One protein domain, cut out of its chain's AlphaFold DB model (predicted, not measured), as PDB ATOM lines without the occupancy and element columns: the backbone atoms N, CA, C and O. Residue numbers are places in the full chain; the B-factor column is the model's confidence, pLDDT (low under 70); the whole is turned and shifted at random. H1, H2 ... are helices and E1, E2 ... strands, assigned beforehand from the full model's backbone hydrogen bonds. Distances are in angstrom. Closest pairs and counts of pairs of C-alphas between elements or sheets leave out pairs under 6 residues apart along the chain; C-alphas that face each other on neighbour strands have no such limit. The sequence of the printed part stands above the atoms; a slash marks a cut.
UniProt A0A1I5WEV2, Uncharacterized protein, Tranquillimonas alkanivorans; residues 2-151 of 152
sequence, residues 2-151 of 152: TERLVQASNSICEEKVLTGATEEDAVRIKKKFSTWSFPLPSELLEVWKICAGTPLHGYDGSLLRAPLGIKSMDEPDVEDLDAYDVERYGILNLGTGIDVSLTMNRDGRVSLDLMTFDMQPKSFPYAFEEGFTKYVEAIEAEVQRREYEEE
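AT A GLANCE: This is residues 2 to 151 of the 152 residues of an uncharacterized protein of Tranquillimonas alkanivorans (UniProt A0A1I5WEV2). A small two-stranded hairpin, E1 and E2, sits near the middle, with the long helix H5 beside E2 and the short H4 at E1. H1 packs on H5 and H3, H2 lies out beyond H3, and long loops fill much of the rest; the free end of H5, with residues 145 to 151, sticks out. The printed part has 150 residues with five named helices and two named strands, in the order H1 H2 H3 H4 E1 E2 H5; it is mostly helix, though under half of the residues are in named elements. It is compact, with a radius of gyration of the C-alphas of 14.6 A and spans of 45 by 35 by 28 A.

IN THESE COORDINATES: Find C-alpha 2 at (30.320, 2.658, 4.920), where H1, residues 2 to 10, begins. Next come H2, residues 23 to 35 and 18.6 A long, H3, residues 42 to 50, and H4, residues 83 to 88. E1 is residues 91 to 96 and E2 residues 101 to 105. H5, residues 128 to 149, runs 31.6 A to C-alpha 149 at (57.888, 10.047, 9.912).

HOW THE PARTS SIT: E1 and E2 form an antiparallel hairpin; look for N 92 and O 104, 2.8 A apart. The closest C-alphas of E2 and H5, Leu 102 and Tyr 135, are 6.3 A apart; those of H4 and E1, Val 86 and Leu 92, 5.9 A. H5, with residues 133 to 140 alone, touches H1, closest at the C-alphas of Ala 8 and Glu 140, 6.1 A. H1 touches H3 at a steep tilt of 54 degrees, closest at the C-alphas of Val 6 and Val 47, 6.4 A. H2 and H3 are close but not clearly touching, with the C-alphas of Ala 26 and Leu 45 closest at 7.2 A. In H1, H2, H3, H4 and H5 every O i to N i+4 pair is within hydrogen-bond range.

THE WHOLE: The C-alphas of Thr 35 and Glu 151, the two farthest apart, are 46.6 A apart. The printed part has no cut; the links H1 to H2, H3 to H4 and E2 to H5 are long. Look for pLDDT under 70 in residues 2 to 20, 50 to 85, 116 to 118 and 146 to 151.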
ATOM      1  N   THR A   2      30.323   1.312   5.534       59.84
ATOM      2  CA  THR A   2      30.320   2.658   4.920       59.84
ATOM      3  C   THR A   2      30.921   3.757   5.811       59.84
ATOM      4  O   THR A   2      31.754   4.516   5.346       59.84
ATOM      5  N   GLU A   3      30.613   3.788   7.112       62.75
ATOM      6  CA  GLU A   3      31.192   4.762   8.060       62.75
ATOM      7  C   GLU A   3      32.725   4.662   8.193       62.75
ATOM      8  O   GLU A   3      33.420   5.673   8.178       62.75
ATOM      9  N   ARG A   4      33.267   3.438   8.234       61.62
ATOM     10  CA  ARG A   4      34.717   3.191   8.293       61.62
ATOM     11  C   ARG A   4      35.404   3.601   6.987       61.62
ATOM     12  O   ARG A   4      36.466   4.207   7.013       61.62
ATOM     13  N   LEU A   5      34.764   3.315   5.852       56.75
ATOM     14  CA  LEU A   5      35.250   3.703   4.524       56.75
ATOM     15  C   LEU A   5      35.300   5.229   4.366       56.75
ATOM     16  O   LEU A   5      36.243   5.766   3.793       56.75
ATOM     17  N   VAL A   6      34.310   5.924   4.923       61.75
ATOM     18  CA  VAL A   6      34.255   7.388   4.954       61.75
ATOM     19  C   VAL A   6      35.358   7.966   5.834       61.75
ATOM     20  O   VAL A   6      36.003   8.937   5.454       61.75
ATOM     21  N   GLN A   7      35.622   7.358   6.988       59.97
ATOM     22  CA  GLN A   7      36.677   7.814   7.886       59.97
ATOM     23  C   GLN A   7      38.075   7.673   7.266       59.97
ATOM     24  O   GLN A   7      38.840   8.634   7.284       59.97
ATOM     25  N   ALA A   8      38.378   6.529   6.652       59.19
ATOM     26  CA  ALA A   8      39.648   6.306   5.956       59.19
ATOM     27  C   ALA A   8      39.806   7.168   4.697       59.19
ATOM     28  O   ALA A   8      40.899   7.560   4.302       59.19
ATOM     29  N   SER A   9      38.689   7.483   4.050       59.31
ATOM     30  CA  SER A   9      38.667   8.483   2.998       59.31
ATOM     31  C   SER A   9      39.023   9.875   3.528       59.31
ATOM     32  O   SER A   9      39.710  10.631   2.848       59.31
ATOM     33  N   ASN A  10      38.524  10.254   4.698       59.72
ATOM     34  CA  ASN A  10      38.790  11.580   5.239       59.72
ATOM     35  C   ASN A  10      40.239  11.714   5.727       59.72
ATOM     36  O   ASN A  10      40.788  12.804   5.635       59.72
ATOM     37  N   SER A  11      40.885  10.628   6.171       59.75
ATOM     38  CA  SER A  11      42.290  10.653   6.612       59.75
ATOM     39  C   SER A  11      43.301  10.846   5.479       59.75
ATOM     40  O   SER A  11      44.462  11.142   5.735       59.75
ATOM     41  N   ILE A  12      42.880  10.689   4.221       57.84
ATOM     42  CA  ILE A  12      43.752  10.837   3.045       57.84
ATOM     43  C   ILE A  12      43.448  12.115   2.261       57.84
ATOM     44  O   ILE A  12      43.937  12.290   1.141       57.84
ATOM     45  N   CYS A  13      42.630  12.991   2.845       60.16
ATOM     46  CA  CYS A  13      42.248  14.273   2.290       60.16
ATOM     47  C   CYS A  13      42.603  15.426   3.224       60.16
ATOM     48  O   CYS A  13      42.469  15.322   4.437       60.16
ATOM     49  N   GLU A  14      42.969  16.569   2.650       55.94
ATOM     50  CA  GLU A  14      43.003  17.828   3.396       55.94
ATOM     51  C   GLU A  14      41.575  18.341   3.624       55.94
ATOM     52  O   GLU A  14      40.700  18.169   2.762       55.94
ATOM     53  N   GLU A  15      41.350  19.007   4.763       49.59
ATOM     54  CA  GLU A  15      40.083  19.639   5.154       49.59
ATOM     55  C   GLU A  15      39.694  20.788   4.202       49.59
ATOM     56  O   GLU A  15      39.770  21.977   4.515       49.59
ATOM     57  N   LYS A  16      39.235  20.445   3.002       52.59
ATOM     58  CA  LYS A  16      38.401  21.306   2.169       52.59
ATOM     59  C   LYS A  16      37.075  20.598   1.999       52.59
ATOM     60  O   LYS A  16      37.037  19.530   1.402       52.59
ATOM     61  N   VAL A  17      36.006  21.191   2.528       48.91
ATOM     62  CA  VAL A  17      34.646  20.660   2.386       48.91
ATOM     63  C   VAL A  17      34.264  20.717   0.915       48.91
ATOM     64  O   VAL A  17      33.998  21.790   0.373       48.91
ATOM     65  N   LEU A  18      34.250  19.564   0.265       52.62
ATOM     66  CA  LEU A  18      33.611  19.399  -1.026       52.62
ATOM     67  C   LEU A  18      32.193  18.864  -0.810       52.62
ATOM     68  O   LEU A  18      31.790  18.545   0.311       52.62
ATOM     69  N   THR A  19      31.400  18.806  -1.872       57.97
ATOM     70  CA  THR A  19      30.068  18.189  -1.809       57.97
ATOM     71  C   THR A  19      30.194  16.794  -2.401       57.97
ATOM     72  O   THR A  19      30.795  16.656  -3.463       57.97
ATOM     73  N   GLY A  20      29.680  15.768  -1.721       66.19
ATOM     74  CA  GLY A  20      29.635  14.418  -2.288       66.19
ATOM     75  C   GLY A  20      28.802  14.365  -3.575       66.19
ATOM     76  O   GLY A  20      28.047  15.294  -3.878       66.19
ATOM     77  N   ALA A  21      28.925  13.264  -4.318       71.44
ATOM     78  CA  ALA A  21      28.261  13.078  -5.606       71.44
ATOM     79  C   ALA A  21      26.740  13.296  -5.504       71.44
ATOM     80  O   ALA A  21      26.051  12.672  -4.690       71.44
ATOM     81  N   THR A  22      26.207  14.157  -6.368       74.06
ATOM     82  CA  THR A  22      24.768  14.406  -6.477       74.06
ATOM     83  C   THR A  22      24.050  13.239  -7.168       74.06
ATOM     84  O   THR A  22      24.664  12.309  -7.699       74.06
ATOM     85  N   GLU A  23      22.714  13.270  -7.209       79.75
ATOM     86  CA  GLU A  23      21.956  12.297  -8.010       79.75
ATOM     87  C   GLU A  23      22.243  12.428  -9.515       79.75
ATOM     88  O   GLU A  23      22.238  11.424 -10.230       79.75
ATOM     89  N   GLU A  24      22.545  13.635 -10.002       78.75
ATOM     90  CA  GLU A  24      22.938  13.852 -11.398       78.75
ATOM     91  C   GLU A  24      24.305  13.217 -11.689       78.75
ATOM     92  O   GLU A  24      24.461  12.516 -12.696       78.75
ATOM     93  N   ASP A  25      25.259  13.353 -10.765       73.56
ATOM     94  CA  ASP A  25      26.569  12.697 -10.854       73.56
ATOM     95  C   ASP A  25      26.422  11.178 -10.836       73.56
ATOM     96  O   ASP A  25      27.005  10.480 -11.665       73.56
ATOM     97  N   ALA A  26      25.561  10.645  -9.966       78.00
ATOM     98  CA  ALA A  26      25.282   9.216  -9.908       78.00
ATOM     99  C   ALA A  26      24.737   8.670 -11.243       78.00
ATOM    100  O   ALA A  26      25.092   7.559 -11.648       78.00
ATOM    101  N   VAL A  27      23.890   9.430 -11.947       81.75
ATOM    102  CA  VAL A  27      23.395   9.059 -13.284       81.75
ATOM    103  C   VAL A  27      24.527   9.079 -14.316       81.75
ATOM    104  O   VAL A  27      24.646   8.130 -15.099       81.75
ATOM    105  N   ARG A  28      25.380  10.111 -14.305       79.06
ATOM    106  CA  ARG A  28      26.548  10.209 -15.202       79.06
ATOM    107  C   ARG A  28      27.527   9.054 -14.987       79.06
ATOM    108  O   ARG A  28      27.883   8.371 -15.947       79.06
ATOM    109  N   ILE A  29      27.880   8.778 -13.736       78.50
ATOM    110  CA  ILE A  29      28.764   7.684 -13.319       78.50
ATOM    111  C   ILE A  29      28.225   6.335 -13.807       78.50
ATOM    112  O   ILE A  29      28.939   5.578 -14.463       78.50
ATOM    113  N   LYS A  30      26.941   6.048 -13.560       83.38
ATOM    114  CA  LYS A  30      26.294   4.808 -14.025       83.38
ATOM    115  C   LYS A  30      26.379   4.650 -15.538       83.38
ATOM    116  O   LYS A  30      26.713   3.570 -16.028       83.38
ATOM    117  N   LYS A  31      26.096   5.724 -16.283       83.81
ATOM    118  CA  LYS A  31      26.191   5.719 -17.747       83.81
ATOM    119  C   LYS A  31      27.618   5.412 -18.197       83.81
ATOM    120  O   LYS A  31      27.802   4.597 -19.093       83.81
ATOM    121  N   LYS A  32      28.616   6.021 -17.559       79.69
ATOM    122  CA  LYS A  32      30.026   5.846 -17.905       79.69
ATOM    123  C   LYS A  32      30.531   4.418 -17.658       79.69
ATOM    124  O   LYS A  32      31.066   3.803 -18.578       79.69
ATOM    125  N   PHE A  33      30.254   3.843 -16.488       84.38
ATOM    126  CA  PHE A  33      30.559   2.433 -16.198       84.38
ATOM    127  C   PHE A  33      29.904   1.484 -17.210       84.38
ATOM    128  O   PHE A  33      30.547   0.558 -17.708       84.38
ATOM    129  N   SER A  34      28.652   1.761 -17.589       87.94
ATOM    130  CA  SER A  34      27.957   0.994 -18.624       87.94
ATOM    131  C   SER A  34      28.625   1.112 -19.997       87.94
ATOM    132  O   SER A  34      28.731   0.100 -20.686       87.94
ATOM    133  N   THR A  35      29.077   2.303 -20.407       85.56
ATOM    134  CA  THR A  35      29.797   2.505 -21.680       85.56
ATOM    135  C   THR A  35      31.071   1.667 -21.737       85.56
ATOM    136  O   THR A  35      31.388   1.078 -22.767       85.56
ATOM    137  N   TRP A  36      31.778   1.554 -20.617       84.50
ATOM    138  CA  TRP A  36      33.014   0.778 -20.523       84.50
ATOM    139  C   TRP A  36      32.819  -0.713 -20.268       84.50
ATOM    140  O   TRP A  36      33.795  -1.465 -20.255       84.50
ATOM    141  N   SER A  37      31.571  -1.157 -20.109       89.56
ATOM    142  CA  SER A  37      31.231  -2.542 -19.767       89.56
ATOM    143  C   SER A  37      31.851  -3.002 -18.441       89.56
ATOM    144  O   SER A  37      32.314  -4.135 -18.334       89.56
ATOM    145  N   PHE A  38      31.855  -2.125 -17.433       89.38
ATOM    146  CA  PHE A  38      32.199  -2.471 -16.053       89.38
ATOM    147  C   PHE A  38      30.943  -2.455 -15.173       89.38
ATOM    148  O   PHE A  38      30.090  -1.576 -15.336       89.38
ATOM    149  N   PRO A  39      30.820  -3.375 -14.204       91.94
ATOM    150  CA  PRO A  39      29.817  -3.238 -13.159       91.94
ATOM    151  C   PRO A  39      30.166  -2.037 -12.273       91.94
ATOM    152  O   PRO A  39      31.330  -1.846 -11.927       91.94
ATOM    153  N   LEU A  40      29.164  -1.236 -11.899       88.19
ATOM    154  CA  LEU A  40      29.311  -0.199 -10.876       88.19
ATOM    155  C   LEU A  40      28.986  -0.808  -9.503       88.19
ATOM    156  O   LEU A  40      27.817  -1.133  -9.272       88.19
ATOM    157  N   PRO A  41      29.965  -0.950  -8.594       86.75
ATOM    158  CA  PRO A  41      29.701  -1.433  -7.243       86.75
ATOM    159  C   PRO A  41      28.852  -0.433  -6.452       86.75
ATOM    160  O   PRO A  41      29.079   0.779  -6.519       86.75
ATOM    161  N   SER A  42      27.875  -0.926  -5.690       84.38
ATOM    162  CA  SER A  42      26.998  -0.094  -4.853       84.38
ATOM    163  C   SER A  42      27.781   0.675  -3.795       84.38
ATOM    164  O   SER A  42      27.534   1.859  -3.579       84.38
ATOM    165  N   GLU A  43      28.761   0.013  -3.187       78.38
ATOM    166  CA  GLU A  43      29.582   0.528  -2.092       78.38
ATOM    167  C   GLU A  43      30.425   1.712  -2.570       78.38
ATOM    168  O   GLU A  43      30.591   2.697  -1.855       78.38
ATOM    169  N   LEU A  44      30.911   1.642  -3.814       78.25
ATOM    170  CA  LEU A  44      31.683   2.706  -4.443       78.25
ATOM    171  C   LEU A  44      30.840   3.974  -4.617       78.25
ATOM    172  O   LEU A  44      31.280   5.068  -4.275       78.25
ATOM    173  N   LEU A  45      29.598   3.821  -5.088       77.81
ATOM    174  CA  LEU A  45      28.674   4.940  -5.243       77.81
ATOM    175  C   LEU A  45      28.269   5.549  -3.891       77.81
ATOM    176  O   LEU A  45      28.118   6.764  -3.796       77.81
ATOM    177  N   GLU A  46      28.093   4.734  -2.850       76.31
ATOM    178  CA  GLU A  46      27.800   5.224  -1.497       76.31
ATOM    179  C   GLU A  46      28.951   6.046  -0.922       76.31
ATOM    180  O   GLU A  46      28.723   7.150  -0.430       76.31
ATOM    181  N   VAL A  47      30.185   5.547  -1.036       73.19
ATOM    182  CA  VAL A  47      31.388   6.293  -0.644       73.19
ATOM    183  C   VAL A  47      31.448   7.613  -1.401       73.19
ATOM    184  O   VAL A  47      31.688   8.659  -0.803       73.19
ATOM    185  N   TRP A  48      31.117   7.601  -2.692       73.69
ATOM    186  CA  TRP A  48      31.091   8.809  -3.505       73.69
ATOM    187  C   TRP A  48      30.047   9.844  -3.092       73.69
ATOM    188  O   TRP A  48      30.299  11.044  -3.166       73.69
ATOM    189  N   LYS A  49      28.901   9.423  -2.567       71.56
ATOM    190  CA  LYS A  49      27.900  10.359  -2.037       71.56
ATOM    191  C   LYS A  49      28.318  11.023  -0.724       71.56
ATOM    192  O   LYS A  49      27.758  12.061  -0.380       71.56
ATOM    193  N   ILE A  50      29.250  10.429   0.023       66.94
ATOM    194  CA  ILE A  50      29.565  10.848   1.397       66.94
ATOM    195  C   ILE A  50      30.932  11.541   1.494       66.94
ATOM    196  O   ILE A  50      31.081  12.498   2.251       66.94
ATOM    197  N   CYS A  51      31.928  11.073   0.747       62.00
ATOM    198  CA  CYS A  51      33.313  11.519   0.871       62.00
ATOM    199  C   CYS A  51      33.594  12.772   0.046       62.00
ATOM    200  O   CYS A  51      33.293  12.808  -1.148       62.00
ATOM    201  N   ALA A  52      34.185  13.786   0.689       52.94
ATOM    202  CA  ALA A  52      34.239  15.135   0.143       52.94
ATOM    203  C   ALA A  52      35.501  15.944   0.512       52.94
ATOM    204  O   ALA A  52      35.394  17.061   1.009       52.94
ATOM    205  N   GLY A  53      36.699  15.399   0.266       49.19
ATOM    206  CA  GLY A  53      37.973  16.097   0.495       49.19
ATOM    207  C   GLY A  53      38.946  16.077  -0.695       49.19
ATOM    208  O   GLY A  53      38.750  15.351  -1.666       49.19
ATOM    209  N   THR A  54      40.005  16.892  -0.628       54.41
ATOM    210  CA  THR A  54      41.073  16.924  -1.653       54.41
ATOM    211  C   THR A  54      42.180  15.934  -1.281       54.41
ATOM    212  O   THR A  54      42.718  16.091  -0.189       54.41
ATOM    213  N   PRO A  55      42.574  14.973  -2.144       56.62
ATOM    214  CA  PRO A  55      43.606  13.990  -1.806       56.62
ATOM    215  C   PRO A  55      44.942  14.635  -1.416       56.62
ATOM    216  O   PRO A  55      45.403  15.566  -2.086       56.62
ATOM    217  N   LEU A  56      45.592  14.093  -0.382       57.25
ATOM    218  CA  LEU A  56      46.942  14.479   0.033       57.25
ATOM    219  C   LEU A  56      47.970  14.252  -1.091       57.25
ATOM    220  O   LEU A  56      47.827  13.378  -1.954       57.25
ATOM    221  N   HIS A  57      49.046  15.042  -1.089       56.03
ATOM    222  CA  HIS A  57      50.110  14.935  -2.089       56.03
ATOM    223  C   HIS A  57      50.771  13.536  -2.081       56.03
ATOM    224  O   HIS A  57      51.150  13.010  -1.031       56.03
ATOM    225  N   GLY A  58      50.923  12.936  -3.269       55.16
ATOM    226  CA  GLY A  58      51.481  11.589  -3.458       55.16
ATOM    227  C   GLY A  58      50.449  10.467  -3.619       55.16
ATOM    228  O   GLY A  58      50.832   9.363  -3.986       55.16
ATOM    229  N   TYR A  59      49.159  10.747  -3.420       56.16
ATOM    230  CA  TYR A  59      48.071   9.816  -3.725       56.16
ATOM    231  C   TYR A  59      47.423  10.213  -5.056       56.16
ATOM    232  O   TYR A  59      46.630  11.156  -5.120       56.16
ATOM    233  N   ASP A  60      47.791   9.526  -6.142       51.66
ATOM    234  CA  ASP A  60      47.331   9.878  -7.495       51.66
ATOM    235  C   ASP A  60      46.039   9.180  -7.921       51.66
ATOM    236  O   ASP A  60      45.450   9.543  -8.934       51.66
ATOM    237  N   GLY A  61      45.537   8.240  -7.126       50.97
ATOM    238  CA  GLY A  61      44.314   7.533  -7.474       50.97
ATOM    239  C   GLY A  61      43.311   7.411  -6.351       50.97
ATOM    240  O   GLY A  61      42.308   6.768  -6.592       50.97
ATOM    241  N   SER A  62      43.541   7.945  -5.146       48.53
ATOM    242  CA  SER A  62      42.665   7.608  -4.020       48.53
ATOM    243  C   SER A  62      41.196   7.715  -4.420       48.53
ATOM    244  O   SER A  62      40.819   8.648  -5.132       48.53
ATOM    245  N   LEU A  63      40.402   6.719  -4.024       46.66
ATOM    246  CA  LEU A  63      38.979   6.493  -4.319       46.66
ATOM    247  C   LEU A  63      38.039   7.715  -4.280       46.66
ATOM    248  O   LEU A  63      36.849   7.613  -4.558       46.66
ATOM    249  N   LEU A  64      38.580   8.857  -3.900       47.25
ATOM    250  CA  LEU A  64      38.022  10.165  -3.654       47.25
ATOM    251  C   LEU A  64      38.132  11.080  -4.864       47.25
ATOM    252  O   LEU A  64      37.643  12.199  -4.811       47.25
ATOM    253  N   ARG A  65      38.734  10.629  -5.971       46.66
ATOM    254  CA  ARG A  65      38.719  11.401  -7.218       46.66
ATOM    255  C   ARG A  65      37.368  11.380  -7.929       46.66
ATOM    256  O   ARG A  65      36.988  12.383  -8.516       46.66
ATOM    257  N   ALA A  66      36.611  10.292  -7.857       40.94
ATOM    258  CA  ALA A  66      35.404  10.136  -8.671       40.94
ATOM    259  C   ALA A  66      34.089  10.773  -8.148       40.94
ATOM    260  O   ALA A  66      33.204  10.987  -8.973       40.94
ATOM    261  N   PRO A  67      33.934  11.167  -6.869       38.97
ATOM    262  CA  PRO A  67      32.888  12.106  -6.477       38.97
ATOM    263  C   PRO A  67      33.311  13.573  -6.583       38.97
ATOM    264  O   PRO A  67      32.446  14.439  -6.555       38.97
ATOM    265  N   LEU A  68      34.614  13.866  -6.654       35.84
ATOM    266  CA  LEU A  68      35.115  15.197  -6.301       35.84
ATOM    267  C   LEU A  68      35.954  15.875  -7.352       35.84
ATOM    268  O   LEU A  68      36.148  17.073  -7.221       35.84
ATOM    269  N   GLY A  69      36.443  15.147  -8.353       39.47
ATOM    270  CA  GLY A  69      37.138  15.708  -9.498       39.47
ATOM    271  C   GLY A  69      38.035  16.898  -9.153       39.47
ATOM    272  O   GLY A  69      37.765  18.032  -9.535       39.47
ATOM    273  N   ILE A  70      39.101  16.652  -8.389       32.47
ATOM    274  CA  ILE A  70      40.131  17.666  -8.166       32.47
ATOM    275  C   ILE A  70      41.496  17.103  -8.530       32.47
ATOM    276  O   ILE A  70      42.077  16.318  -7.776       32.47
ATOM    277  N   LYS A  71      42.051  17.630  -9.628       34.53
ATOM    278  CA  LYS A  71      43.328  18.358  -9.557       34.53
ATOM    279  C   LYS A  71      43.545  19.367 -10.698       34.53
ATOM    280  O   LYS A  71      44.578  19.369 -11.345       34.53
ATOM    281  N   SER A  72      42.636  20.316 -10.857       32.94
ATOM    282  CA  SER A  72      42.946  21.689 -11.289       32.94
ATOM    283  C   SER A  72      41.674  22.508 -11.136       32.94
ATOM    284  O   SER A  72      40.596  21.949 -10.976       32.94
ATOM    285  N   MET A  73      41.784  23.825 -11.118       35.97
ATOM    286  CA  MET A  73      40.690  24.746 -10.805       35.97
ATOM    287  C   MET A  73      39.503  24.746 -11.790       35.97
ATOM    288  O   MET A  73      38.691  25.660 -11.701       35.97
ATOM    289  N   ASP A  74      39.372  23.763 -12.688       32.19
ATOM    290  CA  ASP A  74      38.558  23.944 -13.887       32.19
ATOM    291  C   ASP A  74      37.473  22.901 -14.181       32.19
ATOM    292  O   ASP A  74      36.523  23.320 -14.817       32.19
ATOM    293  N   GLU A  75      37.473  21.641 -13.714       34.06
ATOM    294  CA  GLU A  75      36.291  20.761 -13.903       34.06
ATOM    295  C   GLU A  75      36.398  19.412 -13.154       34.06
ATOM    296  O   GLU A  75      37.461  18.787 -13.174       34.06
ATOM    297  N   PRO A  76      35.321  18.925 -12.499       36.41
ATOM    298  CA  PRO A  76      35.321  17.615 -11.876       36.41
ATOM    299  C   PRO A  76      34.970  16.532 -12.894       36.41
ATOM    300  O   PRO A  76      33.793  16.358 -13.216       36.41
ATOM    301  N   ASP A  77      35.964  15.786 -13.387       44.59
ATOM    302  CA  ASP A  77      35.698  14.795 -14.425       44.59
ATOM    303  C   ASP A  77      35.903  13.342 -13.994       44.59
ATOM    304  O   ASP A  77      37.000  12.794 -13.936       44.59
ATOM    305  N   VAL A  78      34.768  12.658 -13.827       49.44
ATOM    306  CA  VAL A  78      34.674  11.213 -14.071       49.44
ATOM    307  C   VAL A  78      35.148  10.912 -15.503       49.44
ATOM    308  O   VAL A  78      35.513   9.768 -15.782       49.44
ATOM    309  N   GLU A  79      35.182  11.907 -16.415       50.78
ATOM    310  CA  GLU A  79      35.784  11.755 -17.743       50.78
ATOM    311  C   GLU A  79      37.267  11.345 -17.734       50.78
ATOM    312  O   GLU A  79      37.652  10.551 -18.590       50.78
ATOM    313  N   ASP A  80      38.012  11.700 -16.683       49.94
ATOM    314  CA  ASP A  80      39.448  11.419 -16.525       49.94
ATOM    315  C   ASP A  80      39.775  10.095 -15.816       49.94
ATOM    316  O   ASP A  80      40.947   9.770 -15.618       49.94
ATOM    317  N   LEU A  81      38.772   9.287 -15.437       56.66
ATOM    318  CA  LEU A  81      39.040   7.862 -15.215       56.66
ATOM    319  C   LEU A  81      39.653   7.343 -16.525       56.66
ATOM    320  O   LEU A  81      39.013   7.423 -17.575       56.66
ATOM    321  N   ASP A  82      40.918   6.926 -16.471       59.56
ATOM    322  CA  ASP A  82      41.762   6.930 -17.660       59.56
ATOM    323  C   ASP A  82      41.209   5.978 -18.730       59.56
ATOM    324  O   ASP A  82      41.276   4.749 -18.613       59.56
ATOM    325  N   ALA A  83      40.635   6.560 -19.787       60.91
ATOM    326  CA  ALA A  83      40.167   5.815 -20.946       60.91
ATOM    327  C   ALA A  83      41.312   4.988 -21.538       60.91
ATOM    328  O   ALA A  83      41.062   3.918 -22.086       60.91
ATOM    329  N   TYR A  84      42.563   5.420 -21.360       63.91
ATOM    330  CA  TYR A  84      43.737   4.676 -21.782       63.91
ATOM    331  C   TYR A  84      43.848   3.310 -21.095       63.91
ATOM    332  O   TYR A  84      44.008   2.313 -21.795       63.91
ATOM    333  N   ASP A  85      43.707   3.213 -19.770       66.56
ATOM    334  CA  ASP A  85      43.770   1.925 -19.059       66.56
ATOM    335  C   ASP A  85      42.596   1.013 -19.445       66.56
ATOM    336  O   ASP A  85      42.755  -0.198 -19.657       66.56
ATOM    337  N   VAL A  86      41.415   1.605 -19.626       70.88
ATOM    338  CA  VAL A  86      40.207   0.890 -20.053       70.88
ATOM    339  C   VAL A  86      40.345   0.347 -21.481       70.88
ATOM    340  O   VAL A  86      39.988  -0.807 -21.741       70.88
ATOM    341  N   GLU A  87      40.851   1.155 -22.410       71.06
ATOM    342  CA  GLU A  87      40.990   0.812 -23.828       71.06
ATOM    343  C   GLU A  87      42.188  -0.105 -24.086       71.06
ATOM    344  O   GLU A  87      42.081  -1.060 -24.857       71.06
ATOM    345  N   ARG A  88      43.322   0.158 -23.430       72.75
ATOM    346  CA  ARG A  88      44.584  -0.556 -23.650       72.75
ATOM    347  C   ARG A  88      44.668  -1.854 -22.858       72.75
ATOM    348  O   ARG A  88      45.199  -2.838 -23.373       72.75
ATOM    349  N   TYR A  89      44.174  -1.865 -21.623       77.31
ATOM    350  CA  TYR A  89      44.373  -2.975 -20.688       77.31
ATOM    351  C   TYR A  89      43.068  -3.634 -20.235       77.31
ATOM    352  O   TYR A  89      43.100  -4.747 -19.713       77.31
ATOM    353  N   GLY A  90      41.911  -3.008 -20.474       82.56
ATOM    354  CA  GLY A  90      40.620  -3.565 -20.068       82.56
ATOM    355  C   GLY A  90      40.426  -3.579 -18.552       82.56
ATOM    356  O   GLY A  90      39.678  -4.416 -18.040       82.56
ATOM    357  N   ILE A  91      41.101  -2.671 -17.847       85.19
ATOM    358  CA  ILE A  91      41.044  -2.517 -16.392       85.19
ATOM    359  C   ILE A  91      40.605  -1.098 -16.040       85.19
ATOM    360  O   ILE A  91      40.708  -0.184 -16.851       85.19
ATOM    361  N   LEU A  92      40.128  -0.930 -14.816       82.06
ATOM    362  CA  LEU A  92      39.775   0.355 -14.241       82.06
ATOM    363  C   LEU A  92      40.626   0.565 -12.989       82.06
ATOM    364  O   LEU A  92      40.494  -0.197 -12.027       82.06
ATOM    365  N   ASN A  93      41.496   1.573 -12.997       79.88
ATOM    366  CA  ASN A  93      42.194   2.002 -11.791       79.88
ATOM    367  C   ASN A  93      41.240   2.856 -10.946       79.88
ATOM    368  O   ASN A  93      40.858   3.959 -11.329       79.88
ATOM    369  N   LEU A  94      40.808   2.289  -9.824       77.38
ATOM    370  CA  LEU A  94      39.892   2.910  -8.870       77.38
ATOM    371  C   LEU A  94      40.636   3.584  -7.721       77.38
ATOM    372  O   LEU A  94      40.056   4.437  -7.048       77.38
ATOM    373  N   GLY A  95      41.899   3.210  -7.505       76.25
ATOM    374  CA  GLY A  95      42.810   4.088  -6.815       76.25
ATOM    375  C   GLY A  95      44.224   3.621  -6.579       76.25
ATOM    376  O   GLY A  95      44.596   2.497  -6.874       76.25
ATOM    377  N   THR A  96      45.065   4.537  -6.113       76.19
ATOM    378  CA  THR A  96      46.506   4.319  -5.975       76.19
ATOM    379  C   THR A  96      47.020   5.072  -4.755       76.19
ATOM    380  O   THR A  96      46.892   6.299  -4.676       76.19
ATOM    381  N   GLY A  97      47.544   4.293  -3.814       74.50
ATOM    382  CA  GLY A  97      48.423   4.707  -2.732       74.50
ATOM    383  C   GLY A  97      49.887   4.542  -3.099       74.50
ATOM    384  O   GLY A  97      50.236   4.371  -4.265       74.50
ATOM    385  N   ILE A  98      50.742   4.617  -2.088       76.25
ATOM    386  CA  ILE A  98      52.192   4.502  -2.241       76.25
ATOM    387  C   ILE A  98      52.569   3.049  -2.530       76.25
ATOM    388  O   ILE A  98      53.344   2.780  -3.447       76.25
ATOM    389  N   ASP A  99      51.991   2.122  -1.767       82.38
ATOM    390  CA  ASP A  99      52.348   0.706  -1.771       82.38
ATOM    391  C   ASP A  99      51.213  -0.179  -2.327       82.38
ATOM    392  O   ASP A  99      51.375  -1.394  -2.460       82.38
ATOM    393  N   VAL A 100      50.065   0.411  -2.686       84.31
ATOM    394  CA  VAL A 100      48.869  -0.321  -3.130       84.31
ATOM    395  C   VAL A 100      48.136   0.377  -4.280       84.31
ATOM    396  O   VAL A 100      47.969   1.595  -4.283       84.31
ATOM    397  N   SER A 101      47.603  -0.394  -5.231       85.25
ATOM    398  CA  SER A 101      46.631   0.115  -6.212       85.25
ATOM    399  C   SER A 101      45.366  -0.728  -6.217       85.25
ATOM    400  O   SER A 101      45.430  -1.940  -6.363       85.25
ATOM    401  N   LEU A 102      44.199  -0.096  -6.117       86.62
ATOM    402  CA  LEU A 102      42.911  -0.741  -6.326       86.62
ATOM    403  C   LEU A 102      42.567  -0.727  -7.812       86.62
ATOM    404  O   LEU A 102      42.162   0.295  -8.362       86.62
ATOM    405  N   THR A 103      42.666  -1.882  -8.457       87.62
ATOM    406  CA  THR A 103      42.286  -2.047  -9.865       87.62
ATOM    407  C   THR A 103      41.163  -3.056 -10.006       87.62
ATOM    408  O   THR A 103      41.095  -4.040  -9.273       87.62
ATOM    409  N   MET A 104      40.276  -2.827 -10.968       90.06
ATOM    410  CA  MET A 104      39.132  -3.687 -11.241       90.06
ATOM    411  C   MET A 104      39.136  -4.135 -12.701       90.06
ATOM    412  O   MET A 104      39.501  -3.365 -13.584       90.06
ATOM    413  N   ASN A 105      38.722  -5.371 -12.970       91.62
ATOM    414  CA  ASN A 105      38.494  -5.867 -14.327       91.62
ATOM    415  C   ASN A 105      37.004  -5.770 -14.719       91.62
ATOM    416  O   ASN A 105      36.147  -5.427 -13.903       91.62
ATOM    417  N   ARG A 106      36.669  -6.107 -15.971       91.19
ATOM    418  CA  ARG A 106      35.280  -6.047 -16.477       91.19
ATOM    419  C   ARG A 106      34.296  -6.989 -15.777       91.19
ATOM    420  O   ARG A 106      33.094  -6.768 -15.853       91.19
ATOM    421  N   ASP A 107      34.790  -7.990 -15.053       93.94
ATOM    422  CA  ASP A 107      33.958  -8.901 -14.262       93.94
ATOM    423  C   ASP A 107      33.660  -8.352 -12.853       93.94
ATOM    424  O   ASP A 107      33.019  -9.023 -12.045       93.94
ATOM    425  N   GLY A 108      34.151  -7.151 -12.519       91.38
ATOM    426  CA  GLY A 108      34.020  -6.561 -11.183       91.38
ATOM    427  C   GLY A 108      34.943  -7.190 -10.137       91.38
ATOM    428  O   GLY A 108      34.734  -7.024  -8.935       91.38
ATOM    429  N   ARG A 109      35.951  -7.948 -10.579       95.25
ATOM    430  CA  ARG A 109      36.969  -8.551  -9.715       95.25
ATOM    431  C   ARG A 109      38.112  -7.571  -9.522       95.25
ATOM    432  O   ARG A 109      38.439  -6.812 -10.430       95.25
ATOM    433  N   VAL A 110      38.727  -7.618  -8.348       93.06
ATOM    434  CA  VAL A 110      39.682  -6.608  -7.889       93.06
ATOM    435  C   VAL A 110      41.078  -7.189  -7.674       93.06
ATOM    436  O   VAL A 110      41.220  -8.330  -7.222       93.06
ATOM    437  N   SER A 111      42.094  -6.375  -7.964       93.81
ATOM    438  CA  SER A 111      43.486  -6.570  -7.566       93.81
ATOM    439  C   SER A 111      43.993  -5.415  -6.706       93.81
ATOM    440  O   SER A 111      43.451  -4.311  -6.751       93.81
ATOM    441  N   LEU A 112      45.034  -5.716  -5.929       91.88
ATOM    442  CA  LEU A 112      45.757  -4.787  -5.058       91.88
ATOM    443  C   LEU A 112      47.225  -4.610  -5.476       91.88
ATOM    444  O   LEU A 112      47.987  -3.946  -4.776       91.88
ATOM    445  N   ASP A 113      47.631  -5.235  -6.588       90.69
ATOM    446  CA  ASP A 113      48.981  -5.093  -7.133       90.69
ATOM    447  C   ASP A 113      49.242  -3.621  -7.488       90.69
ATOM    448  O   ASP A 113      48.422  -2.995  -8.161       90.69
ATOM    449  N   LEU A 114      50.394  -3.086  -7.071       85.00
ATOM    450  CA  LEU A 114      50.797  -1.721  -7.401       85.00
ATOM    451  C   LEU A 114      50.922  -1.545  -8.922       85.00
ATOM    452  O   LEU A 114      51.643  -2.287  -9.598       85.00
ATOM    453  N   MET A 115      50.243  -0.528  -9.444       75.50
ATOM    454  CA  MET A 115      50.297  -0.148 -10.849       75.50
ATOM    455  C   MET A 115      51.472   0.797 -11.102       75.50
ATOM    456  O   MET A 115      51.662   1.790 -10.406       75.50
ATOM    457  N   THR A 116      52.241   0.510 -12.146       69.50
ATOM    458  CA  THR A 116      53.187   1.457 -12.755       69.50
ATOM    459  C   THR A 116      52.856   1.576 -14.241       69.50
ATOM    460  O   THR A 116      52.067   0.783 -14.748       69.50
ATOM    461  N   PHE A 117      53.446   2.547 -14.947       60.47
ATOM    462  CA  PHE A 117      53.078   2.936 -16.322       60.47
ATOM    463  C   PHE A 117      52.899   1.770 -17.326       60.47
ATOM    464  O   PHE A 117      52.072   1.856 -18.231       60.47
ATOM    465  N   ASP A 118      53.624   0.660 -17.143       65.94
ATOM    466  CA  ASP A 118      53.562  -0.527 -18.011       65.94
ATOM    467  C   ASP A 118      53.194  -1.831 -17.277       65.94
ATOM    468  O   ASP A 118      53.292  -2.922 -17.847       65.94
ATOM    469  N   MET A 119      52.791  -1.765 -16.006       70.69
ATOM    470  CA  MET A 119      52.435  -2.958 -15.239       70.69
ATOM    471  C   MET A 119      50.930  -3.172 -15.224       70.69
ATOM    472  O   MET A 119      50.172  -2.267 -14.911       70.69
ATOM    473  N   GLN A 120      50.516  -4.404 -15.515       76.88
ATOM    474  CA  GLN A 120      49.163  -4.881 -15.250       76.88
ATOM    475  C   GLN A 120      49.152  -5.728 -13.976       76.88
ATOM    476  O   GLN A 120      50.151  -6.404 -13.687       76.88
ATOM    477  N   PRO A 121      48.019  -5.784 -13.261       84.81
ATOM    478  CA  PRO A 121      47.863  -6.718 -12.163       84.81
ATOM    479  C   PRO A 121      48.000  -8.156 -12.667       84.81
ATOM    480  O   PRO A 121      47.472  -8.513 -13.722       84.81
ATOM    481  N   LYS A 122      48.680  -9.017 -11.905       85.81
ATOM    482  CA  LYS A 122      48.894 -10.421 -12.307       85.81
ATOM    483  C   LYS A 122      47.615 -11.249 -12.220       85.81
ATOM    484  O   LYS A 122      47.489 -12.275 -12.886       85.81
ATOM    485  N   SER A 123      46.695 -10.845 -11.348       92.38
ATOM    486  CA  SER A 123      45.421 -11.524 -11.116       92.38
ATOM    487  C   SER A 123      44.414 -10.590 -10.447       92.38
ATOM    488  O   SER A 123      44.814  -9.593  -9.854       92.38
ATOM    489  N   PHE A 124      43.127 -10.953 -10.496       95.50
ATOM    490  CA  PHE A 124      42.026 -10.258  -9.813       95.50
ATOM    491  C   PHE A 124      41.346 -11.203  -8.798       95.50
ATOM    492  O   PHE A 124      40.259 -11.742  -9.055       95.50
ATOM    493  N   PRO A 125      42.014 -11.513  -7.668       96.81
ATOM    494  CA  PRO A 125      41.589 -12.582  -6.768       96.81
ATOM    495  C   PRO A 125      40.430 -12.187  -5.848       96.81
ATOM    496  O   PRO A 125      39.825 -13.076  -5.248       96.81
ATOM    497  N   TYR A 126      40.079 -10.904  -5.757       96.12
ATOM    498  CA  TYR A 126      39.110 -10.414  -4.778       96.12
ATOM    499  C   TYR A 126      37.760 -10.078  -5.409       96.12
ATOM    500  O   TYR A 126      37.677  -9.631  -6.556       96.12
ATOM    501  N   ALA A 127      36.686 -10.291  -4.648       94.50
ATOM    502  CA  ALA A 127      35.431  -9.587  -4.903       94.50
ATOM    503  C   ALA A 127      35.610  -8.096  -4.569       94.50
ATOM    504  O   ALA A 127      36.511  -7.752  -3.801       94.50
ATOM    505  N   PHE A 128      34.758  -7.226  -5.121       88.31
ATOM    506  CA  PHE A 128      34.907  -5.782  -4.931       88.31
ATOM    507  C   PHE A 128      34.956  -5.374  -3.453       88.31
ATOM    508  O   PHE A 128      35.931  -4.765  -3.034       88.31
ATOM    509  N   GLU A 129      33.959  -5.770  -2.660       86.19
ATOM    510  CA  GLU A 129      33.857  -5.424  -1.233       86.19
ATOM    511  C   GLU A 129      35.100  -5.845  -0.430       86.19
ATOM    512  O   GLU A 129      35.651  -5.062   0.348       86.19
ATOM    513  N   GLU A 130      35.587  -7.067  -0.664       90.38
ATOM    514  CA  GLU A 130      36.781  -7.595  -0.005       90.38
ATOM    515  C   GLU A 130      38.039  -6.810  -0.403       90.38
ATOM    516  O   GLU A 130      38.811  -6.385   0.457       90.38
ATOM    517  N   GLY A 131      38.252  -6.616  -1.707       89.25
ATOM    518  CA  GLY A 131      39.422  -5.908  -2.219       89.25
ATOM    519  C   GLY A 131      39.426  -4.444  -1.795       89.25
ATOM    520  O   GLY A 131      40.454  -3.920  -1.380       89.25
ATOM    521  N   PHE A 132      38.262  -3.804  -1.814       84.25
ATOM    522  CA  PHE A 132      38.112  -2.423  -1.396       84.25
ATOM    523  C   PHE A 132      38.395  -2.238   0.100       84.25
ATOM    524  O   PHE A 132      39.128  -1.323   0.469       84.25
ATOM    525  N   THR A 133      37.914  -3.146   0.953       83.19
ATOM    526  CA  THR A 133      38.227  -3.126   2.392       83.19
ATOM    527  C   THR A 133      39.735  -3.223   2.636       83.19
ATOM    528  O   THR A 133      40.293  -2.424   3.385       83.19
ATOM    529  N   LYS A 134      40.413  -4.152   1.953       87.81
ATOM    530  CA  LYS A 134      41.868  -4.338   2.056       87.81
ATOM    531  C   LYS A 134      42.666  -3.144   1.533       87.81
ATOM    532  O   LYS A 134      43.688  -2.793   2.112       87.81
ATOM    533  N   TYR A 135      42.212  -2.526   0.443       84.12
ATOM    534  CA  TYR A 135      42.813  -1.294  -0.065       84.12
ATOM    535  C   TYR A 135      42.740  -0.186   0.982       84.12
ATOM    536  O   TYR A 135      43.745   0.451   1.273       84.12
ATOM    537  N   VAL A 136      41.565   0.010   1.582       77.19
ATOM    538  CA  VAL A 136      41.372   1.015   2.626       77.19
ATOM    539  C   VAL A 136      42.302   0.772   3.816       77.19
ATOM    540  O   VAL A 136      42.973   1.700   4.248       77.19
ATOM    541  N   GLU A 137      42.420  -0.473   4.276       80.81
ATOM    542  CA  GLU A 137      43.341  -0.853   5.357       80.81
ATOM    543  C   GLU A 137      44.810  -0.547   5.034       80.81
ATOM    544  O   GLU A 137      45.551  -0.076   5.896       80.81
ATOM    545  N   ALA A 138      45.235  -0.792   3.792       83.44
ATOM    546  CA  ALA A 138      46.589  -0.475   3.350       83.44
ATOM    547  C   ALA A 138      46.841   1.040   3.349       83.44
ATOM    548  O   ALA A 138      47.861   1.493   3.861       83.44
ATOM    549  N   ILE A 139      45.884   1.828   2.856       76.88
ATOM    550  CA  ILE A 139      45.979   3.289   2.855       76.88
ATOM    551  C   ILE A 139      45.995   3.858   4.285       76.88
ATOM    552  O   ILE A 139      46.793   4.745   4.576       76.88
ATOM    553  N   GLU A 140      45.159   3.346   5.194       75.19
ATOM    554  CA  GLU A 140      45.174   3.743   6.611       75.19
ATOM    555  C   GLU A 140      46.564   3.525   7.231       75.19
ATOM    556  O   GLU A 140      47.084   4.407   7.918       75.19
ATOM    557  N   ALA A 141      47.190   2.379   6.948       80.38
ATOM    558  CA  ALA A 141      48.535   2.075   7.425       80.38
ATOM    559  C   ALA A 141      49.603   3.005   6.817       80.38
ATOM    560  O   ALA A 141      50.528   3.418   7.519       80.38
ATOM    561  N   GLU A 142      49.479   3.363   5.534       77.50
ATOM    562  CA  GLU A 142      50.380   4.317   4.873       77.50
ATOM    563  C   GLU A 142      50.302   5.715   5.498       77.50
ATOM    564  O   GLU A 142      51.340   6.342   5.718       77.50
ATOM    565  N   VAL A 143      49.092   6.192   5.809       71.00
ATOM    566  CA  VAL A 143      48.880   7.487   6.473       71.00
ATOM    567  C   VAL A 143      49.467   7.484   7.878       71.00
ATOM    568  O   VAL A 143      50.261   8.365   8.195       71.00
ATOM    569  N   GLN A 144      49.159   6.465   8.684       73.56
ATOM    570  CA  GLN A 144      49.704   6.346  10.041       73.56
ATOM    571  C   GLN A 144      51.235   6.332  10.039       73.56
ATOM    572  O   GLN A 144      51.858   6.994  10.862       73.56
ATOM    573  N   ARG A 145      51.866   5.616   9.097       77.19
ATOM    574  CA  ARG A 145      53.332   5.594   8.967       77.19
ATOM    575  C   ARG A 145      53.907   6.990   8.704       77.19
ATOM    576  O   ARG A 145      54.938   7.315   9.277       77.19
ATOM    577  N   ARG A 146      53.249   7.808   7.875       65.19
ATOM    578  CA  ARG A 146      53.702   9.176   7.570       65.19
ATOM    579  C   ARG A 146      53.592  10.121   8.759       65.19
ATOM    580  O   ARG A 146      54.516  10.893   8.974       65.19
ATOM    581  N   GLU A 147      52.516  10.031   9.538       59.03
ATOM    582  CA  GLU A 147      52.379  10.829  10.765       59.03
ATOM    583  C   GLU A 147      53.559  10.580  11.722       59.03
ATOM    584  O   GLU A 147      54.070  11.521  12.316       59.03
ATOM    585  N   TYR A 148      54.068   9.343  11.795       55.94
ATOM    586  CA  TYR A 148      55.266   9.022  12.579       55.94
ATOM    587  C   TYR A 148      56.589   9.479  11.943       55.94
ATOM    588  O   TYR A 148      57.544   9.729  12.670       55.94
ATOM    589  N   GLU A 149      56.678   9.580  10.615       56.81
ATOM    590  CA  GLU A 149      57.888  10.047   9.912       56.81
ATOM    591  C   GLU A 149      58.038  11.580   9.932       56.81
ATOM    592  O   GLU A 149      59.145  12.082   9.758       56.81
ATOM    593  N   GLU A 150      56.950  12.329  10.141       52.62
ATOM    594  CA  GLU A 150      56.959  13.798  10.244       52.62
ATOM    595  C   GLU A 150      57.228  14.317  11.677       52.62
ATOM    596  O   GLU A 150      57.445  15.518  11.859       52.62
ATOM    597  N   GLU A 151      57.241  13.436  12.687       45.47
ATOM    598  CA  GLU A 151      57.486  13.768  14.106       45.47
ATOM    599  C   GLU A 151      58.946  13.554  14.586       45.47
ATOM    600  O   GLU A 151      59.259  13.928  15.723       45.47
TER     601      GLU A 151